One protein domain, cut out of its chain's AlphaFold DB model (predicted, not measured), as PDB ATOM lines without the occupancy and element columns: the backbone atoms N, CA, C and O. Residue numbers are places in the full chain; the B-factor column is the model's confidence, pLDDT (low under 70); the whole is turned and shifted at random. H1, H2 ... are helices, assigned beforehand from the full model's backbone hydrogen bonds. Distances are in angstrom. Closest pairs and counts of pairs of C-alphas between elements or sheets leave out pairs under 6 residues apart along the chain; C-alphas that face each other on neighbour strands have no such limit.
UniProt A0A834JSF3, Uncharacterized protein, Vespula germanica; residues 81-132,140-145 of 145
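What this domain is: This is residues 81 to 132 and 140 to 145 of the 145 residues of an uncharacterized protein of Vespula germanica (UniProt A0A834JSF3). This is a model with little regular structure: two short helices, H1 and H2, pack on each other at a steep tilt at one end, and a long unnamed tail runs away from H2, with residues 122 to 128 sticking out. The printed part has 58 residues, of which 22 lie in the named helices, H1 then H2; the class is all helix, with no named strand. It is only just loose, close to compact, with a radius of gyration of the C-alphas of 12.7 A, and spans 36 by 27 by 22 A.

How they stand to each other: Start at Arg 81 and go on to H1, residues 87 to 98; a short link of 9 residues leads to H2, residues 108 to 117. H1 and H2 touch, and their closest C-alphas, those of Ile 93 and Val 115, are 6.4 A apart. Their lines stand at a steep tilt of 55 degrees, opposite ways. In H1 and H2 every O i to N i+4 pair is within hydrogen-bond range.

Where its parts are: Find C-alpha 87 at (31.713, -92.513, -41.517); H1 runs 16.7 A from there to C-alpha 98. H2 runs 14.3 A and ends at C-alpha 117, (19.127, -87.588, -46.947).

The domain as a whole: Look for the two C-alphas farthest apart, Ser 107 and Gly 126, at 36.6 A. Residues 133 to 139 are not printed, and C-alphas 132 and 140 are 15.5 A apart across this cut. Confidence is under 70 at residues 144 to 145.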
ATOM      1  N   ARG A  81      14.242 -85.128 -44.814       87.44
ATOM      2  CA  ARG A  81      14.621 -85.915 -43.633       87.44
ATOM      3  C   ARG A  81      16.112 -86.247 -43.671       87.44
ATOM      4  O   ARG A  81      16.555 -87.008 -44.524       87.44
ATOM      5  N   ARG A  82      16.864 -85.747 -42.688       92.00
ATOM      6  CA  ARG A  82      18.273 -86.112 -42.488       92.00
ATOM      7  C   ARG A  82      18.406 -87.399 -41.684       92.00
ATOM      8  O   ARG A  82      17.677 -87.617 -40.714       92.00
ATOM      9  N   ILE A  83      19.349 -88.240 -42.084       92.69
ATOM     10  CA  ILE A  83      19.613 -89.556 -41.504       92.69
ATOM     11  C   ILE A  83      21.088 -89.642 -41.148       92.69
ATOM     12  O   ILE A  83      21.956 -89.541 -42.018       92.69
ATOM     13  N   ASN A  84      21.348 -89.870 -39.860       92.25
ATOM     14  CA  ASN A  84      22.687 -90.124 -39.350       92.25
ATOM     15  C   ASN A  84      23.226 -91.435 -39.928       92.25
ATOM     16  O   ASN A  84      22.545 -92.459 -39.901       92.25
ATOM     17  N   LYS A  85      24.451 -91.375 -40.445       93.19
ATOM     18  CA  LYS A  85      25.175 -92.489 -41.062       93.19
ATOM     19  C   LYS A  85      26.552 -92.589 -40.437       93.19
ATOM     20  O   LYS A  85      27.100 -91.585 -39.975       93.19
ATOM     21  N   ASP A  86      27.108 -93.786 -40.453       93.44
ATOM     22  CA  ASP A  86      28.496 -94.022 -40.101       93.44
ATOM     23  C   ASP A  86      29.446 -93.393 -41.133       93.44
ATOM     24  O   ASP A  86      29.083 -93.081 -42.271       93.44
ATOM     25  N   ILE A  87      30.695 -93.194 -40.712       94.44
ATOM     26  CA  ILE A  87      31.713 -92.513 -41.517       94.44
ATOM     27  C   ILE A  87      31.975 -93.274 -42.826       94.44
ATOM     28  O   ILE A  87      32.127 -92.637 -43.868       94.44
ATOM     29  N   ARG A  88      31.974 -94.615 -42.794       93.75
ATOM     30  CA  ARG A  88      32.228 -95.441 -43.979       93.75
ATOM     31  C   ARG A  88      31.117 -95.260 -45.013       93.75
ATOM     32  O   ARG A  88      31.432 -94.915 -46.150       93.75
ATOM     33  N   SER A  89      29.845 -95.377 -44.623       94.06
ATOM     34  CA  SER A  89      28.725 -95.148 -45.553       94.06
ATOM     35  C   SER A  89      28.720 -93.734 -46.134       94.06
ATOM     36  O   SER A  89      28.453 -93.556 -47.322       94.06
ATOM     37  N   ARG A  90      29.039 -92.707 -45.327       95.25
ATOM     38  CA  ARG A  90      29.121 -91.321 -45.825       95.25
ATOM     39  C   ARG A  90      30.168 -91.164 -46.925       95.25
ATOM     40  O   ARG A  90      29.885 -90.517 -47.932       95.25
ATOM     41  N   ILE A  91      31.357 -91.733 -46.725       95.06
ATOM     42  CA  ILE A  91      32.450 -91.674 -47.705       95.06
ATOM     43  C   ILE A  91      32.045 -92.415 -48.980       95.06
ATOM     44  O   ILE A  91      32.117 -91.830 -50.058       95.06
ATOM     45  N   LEU A  92      31.526 -93.639 -48.851       95.38
ATOM     46  CA  LEU A  92      31.121 -94.471 -49.986       95.38
ATOM     47  C   LEU A  92      30.069 -93.771 -50.861       95.38
ATOM     48  O   LEU A  92      30.219 -93.689 -52.080       95.38
ATOM     49  N   ILE A  93      29.023 -93.211 -50.245       95.25
ATOM     50  CA  ILE A  93      27.971 -92.486 -50.974       95.25
ATOM     51  C   ILE A  93      28.550 -91.253 -51.677       95.25
ATOM     52  O   ILE A  93      28.232 -90.992 -52.838       95.25
ATOM     53  N   LYS A  94      29.409 -90.493 -50.990       95.38
ATOM     54  CA  LYS A  94      30.027 -89.289 -51.550       95.38
ATOM     55  C   LYS A  94      30.893 -89.610 -52.768       95.38
ATOM     56  O   LYS A  94      30.781 -88.928 -53.785       95.38
ATOM     57  N   GLU A  95      31.719 -90.646 -52.684       94.75
ATOM     58  CA  GLU A  95      32.551 -91.103 -53.801       94.75
ATOM     59  C   GLU A  95      31.697 -91.573 -54.983       94.75
ATOM     60  O   GLU A  95      31.967 -91.188 -56.122       94.75
ATOM     61  N   ALA A  96      30.614 -92.312 -54.721       95.25
ATOM     62  CA  ALA A  96      29.687 -92.760 -55.759       95.25
ATOM     63  C   ALA A  96      29.010 -91.589 -56.497       95.25
ATOM     64  O   ALA A  96      28.863 -91.631 -57.719       95.25
ATOM     65  N   ILE A  97      28.630 -90.527 -55.775       95.31
ATOM     66  CA  ILE A  97      28.048 -89.311 -56.366       95.31
ATOM     67  C   ILE A  97      29.080 -88.577 -57.231       95.31
ATOM     68  O   ILE A  97      28.763 -88.165 -58.346       95.31
ATOM     69  N   LEU A  98      30.319 -88.431 -56.750       93.69
ATOM     70  CA  LEU A  98      31.386 -87.726 -57.475       93.69
ATOM     71  C   LEU A  98      31.843 -88.463 -58.737       93.69
ATOM     72  O   LEU A  98      32.211 -87.821 -59.718       93.69
ATOM     73  N   ALA A  99      31.805 -89.795 -58.720       93.75
ATOM     74  CA  ALA A  99      32.129 -90.622 -59.877       93.75
ATOM     75  C   ALA A  99      31.028 -90.612 -60.957       93.75
ATOM     76  O   ALA A  99      31.264 -91.071 -62.074       93.75
ATOM     77  N   ASN A 100      29.821 -90.120 -60.650       94.12
ATOM     78  CA  ASN A 100      28.693 -90.144 -61.575       94.12
ATOM     79  C   ASN A 100      28.675 -88.920 -62.513       94.12
ATOM     80  O   ASN A 100      28.517 -87.775 -62.082       94.12
ATOM     81  N   ASP A 101      28.722 -89.169 -63.824       94.88
ATOM     82  CA  ASP A 101      28.730 -88.120 -64.855       94.88
ATOM     83  C   ASP A 101      27.497 -87.201 -64.844       94.88
ATOM     84  O   ASP A 101      27.598 -86.027 -65.223       94.88
ATOM     85  N   PHE A 102      26.332 -87.696 -64.410       93.06
ATOM     86  CA  PHE A 102      25.110 -86.894 -64.314       93.06
ATOM     87  C   PHE A 102      25.130 -85.936 -63.115       93.06
ATOM     88  O   PHE A 102      24.413 -84.936 -63.123       93.06
ATOM     89  N   MET A 103      25.963 -86.208 -62.105       93.25
ATOM     90  CA  MET A 103      26.006 -85.470 -60.836       93.25
ATOM     91  C   MET A 103      27.192 -84.495 -60.724       93.25
ATOM     92  O   MET A 103      27.283 -83.745 -59.754       93.25
ATOM     93  N   LYS A 104      28.061 -84.418 -61.740       89.88
ATOM     94  CA  LYS A 104      29.305 -83.619 -61.725       89.88
ATOM     95  C   LYS A 104      29.155 -82.103 -61.527       89.88
ATOM     96  O   LYS A 104      30.140 -81.425 -61.265       89.88
ATOM     97  N   HIS A 105      27.951 -81.557 -61.696       92.38
ATOM     98  CA  HIS A 105      27.681 -80.119 -61.548       92.38
ATOM     99  C   HIS A 105      27.080 -79.750 -60.184       92.38
ATOM    100  O   HIS A 105      26.680 -78.603 -59.986       92.38
ATOM    101  N   LEU A 106      26.986 -80.702 -59.252       94.75
ATOM    102  CA  LEU A 106      26.557 -80.424 -57.886       94.75
ATOM    103  C   LEU A 106      27.695 -79.773 -57.095       94.75
ATOM    104  O   LEU A 106      28.847 -80.204 -57.144       94.75
ATOM    105  N   SER A 107      27.361 -78.737 -56.329       95.56
ATOM    106  CA  SER A 107      28.288 -78.163 -55.352       95.56
ATOM    107  C   SER A 107      28.508 -79.123 -54.180       95.56
ATOM    108  O   SER A 107      27.642 -79.935 -53.856       95.56
ATOM    109  N   MET A 108      29.638 -78.993 -53.478       93.75
ATOM    110  CA  MET A 108      29.931 -79.849 -52.318       93.75
ATOM    111  C   MET A 108      28.844 -79.780 -51.238       93.75
ATOM    112  O   MET A 108      28.518 -80.803 -50.654       93.75
ATOM    113  N   ALA A 109      28.239 -78.610 -51.014       94.38
ATOM    114  CA  ALA A 109      27.139 -78.463 -50.060       94.38
ATOM    115  C   ALA A 109      25.906 -79.291 -50.465       94.38
ATOM    116  O   ALA A 109      25.334 -79.981 -49.627       94.38
ATOM    117  N   GLN A 110      25.543 -79.292 -51.753       94.69
ATOM    118  CA  GLN A 110      24.432 -80.104 -52.268       94.69
ATOM    119  C   GLN A 110      24.727 -81.601 -52.169       94.69
ATOM    120  O   GLN A 110      23.836 -82.387 -51.866       94.69
ATOM    121  N   ILE A 111      25.979 -82.006 -52.399       95.19
ATOM    122  CA  ILE A 111      26.393 -83.403 -52.232       95.19
ATOM    123  C   ILE A 111      26.257 -83.824 -50.767       95.19
ATOM    124  O   ILE A 111      25.682 -84.874 -50.501       95.19
ATOM    125  N   GLU A 112      26.731 -83.013 -49.817       94.38
ATOM    126  CA  GLU A 112      26.576 -83.308 -48.385       94.38
ATOM    127  C   GLU A 112      25.097 -83.379 -47.972       94.38
ATOM    128  O   GLU A 112      24.721 -84.265 -47.207       94.38
ATOM    129  N   GLU A 113      24.231 -82.520 -48.524       93.56
ATOM    130  CA  GLU A 113      22.782 -82.620 -48.314       93.56
ATOM    131  C   GLU A 113      22.215 -83.935 -48.860       93.56
ATOM    132  O   GLU A 113      21.481 -84.620 -48.151       93.56
ATOM    133  N   ILE A 114      22.583 -84.350 -50.073       94.31
ATOM    134  CA  ILE A 114      22.140 -85.637 -50.631       94.31
ATOM    135  C   ILE A 114      22.620 -86.796 -49.748       94.31
ATOM    136  O   ILE A 114      21.821 -87.667 -49.394       94.31
ATOM    137  N   VAL A 115      23.891 -86.780 -49.333       95.25
ATOM    138  CA  VAL A 115      24.470 -87.782 -48.425       95.25
ATOM    139  C   VAL A 115      23.689 -87.834 -47.115       95.25
ATOM    140  O   VAL A 115      23.393 -88.928 -46.637       95.25
ATOM    141  N   ASP A 116      23.298 -86.694 -46.542       94.19
ATOM    142  CA  ASP A 116      22.497 -86.637 -45.317       94.19
ATOM    143  C   ASP A 116      21.105 -87.268 -45.499       94.19
ATOM    144  O   ASP A 116      20.571 -87.846 -44.552       94.19
ATOM    145  N   CYS A 117      20.532 -87.228 -46.701       93.56
ATOM    146  CA  CYS A 117      19.127 -87.588 -46.947       93.56
ATOM    147  C   CYS A 117      18.914 -88.997 -47.493       93.56
ATOM    148  O   CYS A 117      17.822 -89.551 -47.360       93.56
ATOM    149  N   MET A 118      19.949 -89.601 -48.077       94.19
ATOM    150  CA  MET A 118      19.901 -91.011 -48.461       94.19
ATOM    151  C   MET A 118      19.627 -91.904 -47.245       94.19
ATOM    152  O   MET A 118      19.930 -91.546 -46.106       94.19
ATOM    153  N   PHE A 119      19.052 -93.081 -47.467       93.06
ATOM    154  CA  PHE A 119      18.667 -93.987 -46.390       93.06
ATOM    155  C   PHE A 119      18.969 -95.437 -46.749       93.06
ATOM    156  O   PHE A 119      18.910 -95.786 -47.928       93.06
ATOM    157  N   PRO A 120      19.307 -96.278 -45.756       92.50
ATOM    158  CA  PRO A 120      19.574 -97.683 -46.008       92.50
ATOM    159  C   PRO A 120      18.282 -98.415 -46.382       92.50
ATOM    160  O   PRO A 120      17.227 -98.189 -45.782       92.50
ATOM    161  N   ILE A 121      18.387 -99.318 -47.352       92.44
ATOM    162  CA  ILE A 121      17.337-100.264 -47.732       92.44
ATOM    163  C   ILE A 121      18.006-101.628 -47.892       92.44
ATOM    164  O   ILE A 121      18.993-101.746 -48.613       92.44
ATOM    165  N   ALA A 122      17.471-102.643 -47.215       91.75
ATOM    166  CA  ALA A 122      17.940-104.018 -47.332       91.75
ATOM    167  C   ALA A 122      17.025-104.810 -48.272       91.75
ATOM    168  O   ALA A 122      15.802-104.688 -48.204       91.75
ATOM    169  N   PHE A 123      17.626-105.643 -49.119       91.75
ATOM    170  CA  PHE A 123      16.919-106.546 -50.021       91.75
ATOM    171  C   PHE A 123      17.340-107.988 -49.746       91.75
ATOM    172  O   PHE A 123      18.506-108.261 -49.463       91.75
ATOM    173  N   GLU A 124      16.397-108.922 -49.852       94.00
ATOM    174  CA  GLU A 124      16.698-110.346 -49.712       94.00
ATOM    175  C   GLU A 124      17.437-110.877 -50.946       94.00
ATOM    176  O   GLU A 124      17.264-110.381 -52.066       94.00
ATOM    177  N   ARG A 125      18.231-111.936 -50.771       92.62
ATOM    178  CA  ARG A 125      18.919-112.599 -51.884       92.62
ATOM    179  C   ARG A 125      17.908-113.066 -52.937       92.62
ATOM    180  O   ARG A 125      16.947-113.754 -52.622       92.62
ATOM    181  N   GLY A 126      18.179-112.739 -54.200       93.31
ATOM    182  CA  GLY A 126      17.298-113.069 -55.326       93.31
ATOM    183  C   GLY A 126      16.167-112.062 -55.554       93.31
ATOM    184  O   GLY A 126      15.402-112.223 -56.503       93.31
ATOM    185  N   SER A 127      16.075-111.007 -54.739       93.88
ATOM    186  CA  SER A 127      15.112-109.925 -54.954       93.88
ATOM    187  C   SER A 127      15.445-109.125 -56.209       93.88
ATOM    188  O   SER A 127      16.602-108.814 -56.487       93.88
ATOM    189  N   THR A 128      14.406-108.737 -56.946       93.19
ATOM    190  CA  THR A 128      14.534-107.797 -58.065       93.19
ATOM    191  C   THR A 128      14.295-106.377 -57.556       93.19
ATOM    192  O   THR A 128      13.185-106.062 -57.141       93.19
ATOM    193  N   ILE A 129      15.331-105.531 -57.578       93.06
ATOM    194  CA  ILE A 129      15.273-104.144 -57.072       93.06
ATOM    195  C   ILE A 129      14.620-103.205 -58.093       93.06
ATOM    196  O   ILE A 129      13.793-102.367 -57.748       93.06
ATOM    197  N   VAL A 130      14.990-103.357 -59.364       93.94
ATOM    198  CA  VAL A 130      14.508-102.553 -60.494       93.94
ATOM    199  C   VAL A 130      14.180-103.476 -61.659       93.94
ATOM    200  O   VAL A 130      14.882-104.463 -61.889       93.94
ATOM    201  N   ARG A 131      13.110-103.161 -62.391       95.06
ATOM    202  CA  ARG A 131      12.650-103.926 -63.556       95.06
ATOM    203  C   ARG A 131      12.619-103.030 -64.783       95.06
ATOM    204  O   ARG A 131      12.206-101.876 -64.716       95.06
ATOM    205  N   GLU A 132      13.054-103.573 -65.912       94.69
ATOM    206  CA  GLU A 132      12.986-102.858 -67.183       94.69
ATOM    207  C   GLU A 132      11.524-102.614 -67.580       94.69
ATOM    208  O   GLU A 132      10.694-103.522 -67.526       94.69
ATOM    209  N   PHE A 140      20.047 -95.681 -56.271       93.94
ATOM    210  CA  PHE A 140      20.653 -96.578 -55.293       93.94
ATOM    211  C   PHE A 140      22.175 -96.485 -55.345       93.94
ATOM    212  O   PHE A 140      22.762 -96.275 -56.406       93.94
ATOM    213  N   VAL A 141      22.797 -96.692 -54.191       93.94
ATOM    214  CA  VAL A 141      24.235 -96.914 -54.046       93.94
ATOM    215  C   VAL A 141      24.390 -98.257 -53.345       93.94
ATOM    216  O   VAL A 141      23.694 -98.519 -52.365       93.94
ATOM    217  N   LEU A 142      25.237 -99.124 -53.891       92.19
ATOM    218  CA  LEU A 142      25.463-100.460 -53.351       92.19
ATOM    219  C   LEU A 142      26.531-100.394 -52.262       92.19
ATOM    220  O   LEU A 142      27.608 -99.845 -52.495       92.19
ATOM    221  N   ASP A 143      26.230-100.966 -51.099       85.25
ATOM    222  CA  ASP A 143      27.232-101.218 -50.068       85.25
ATOM    223  C   ASP A 143      27.988-102.500 -50.440       85.25
ATOM    224  O   ASP A 143      27.375-103.521 -50.749       85.25
ATOM    225  N   GLY A 144      29.311-102.412 -50.535       69.94
ATOM    226  CA  GLY A 144      30.168-103.433 -51.143       69.94
ATOM    227  C   GLY A 144      30.575-104.568 -50.203       69.94
ATOM    228  O   GLY A 144      31.744-104.949 -50.230       69.94
ATOM    229  N   GLU A 145      29.665-105.057 -49.356       55.47
ATOM    230  CA  GLU A 145      29.917-106.222 -48.482       55.47
ATOM    231  C   GLU A 145      29.547-107.564 -49.128       55.47
ATOM    232  O   GLU A 145      28.491-107.657 -49.799       55.47
TER     233      GLU A 145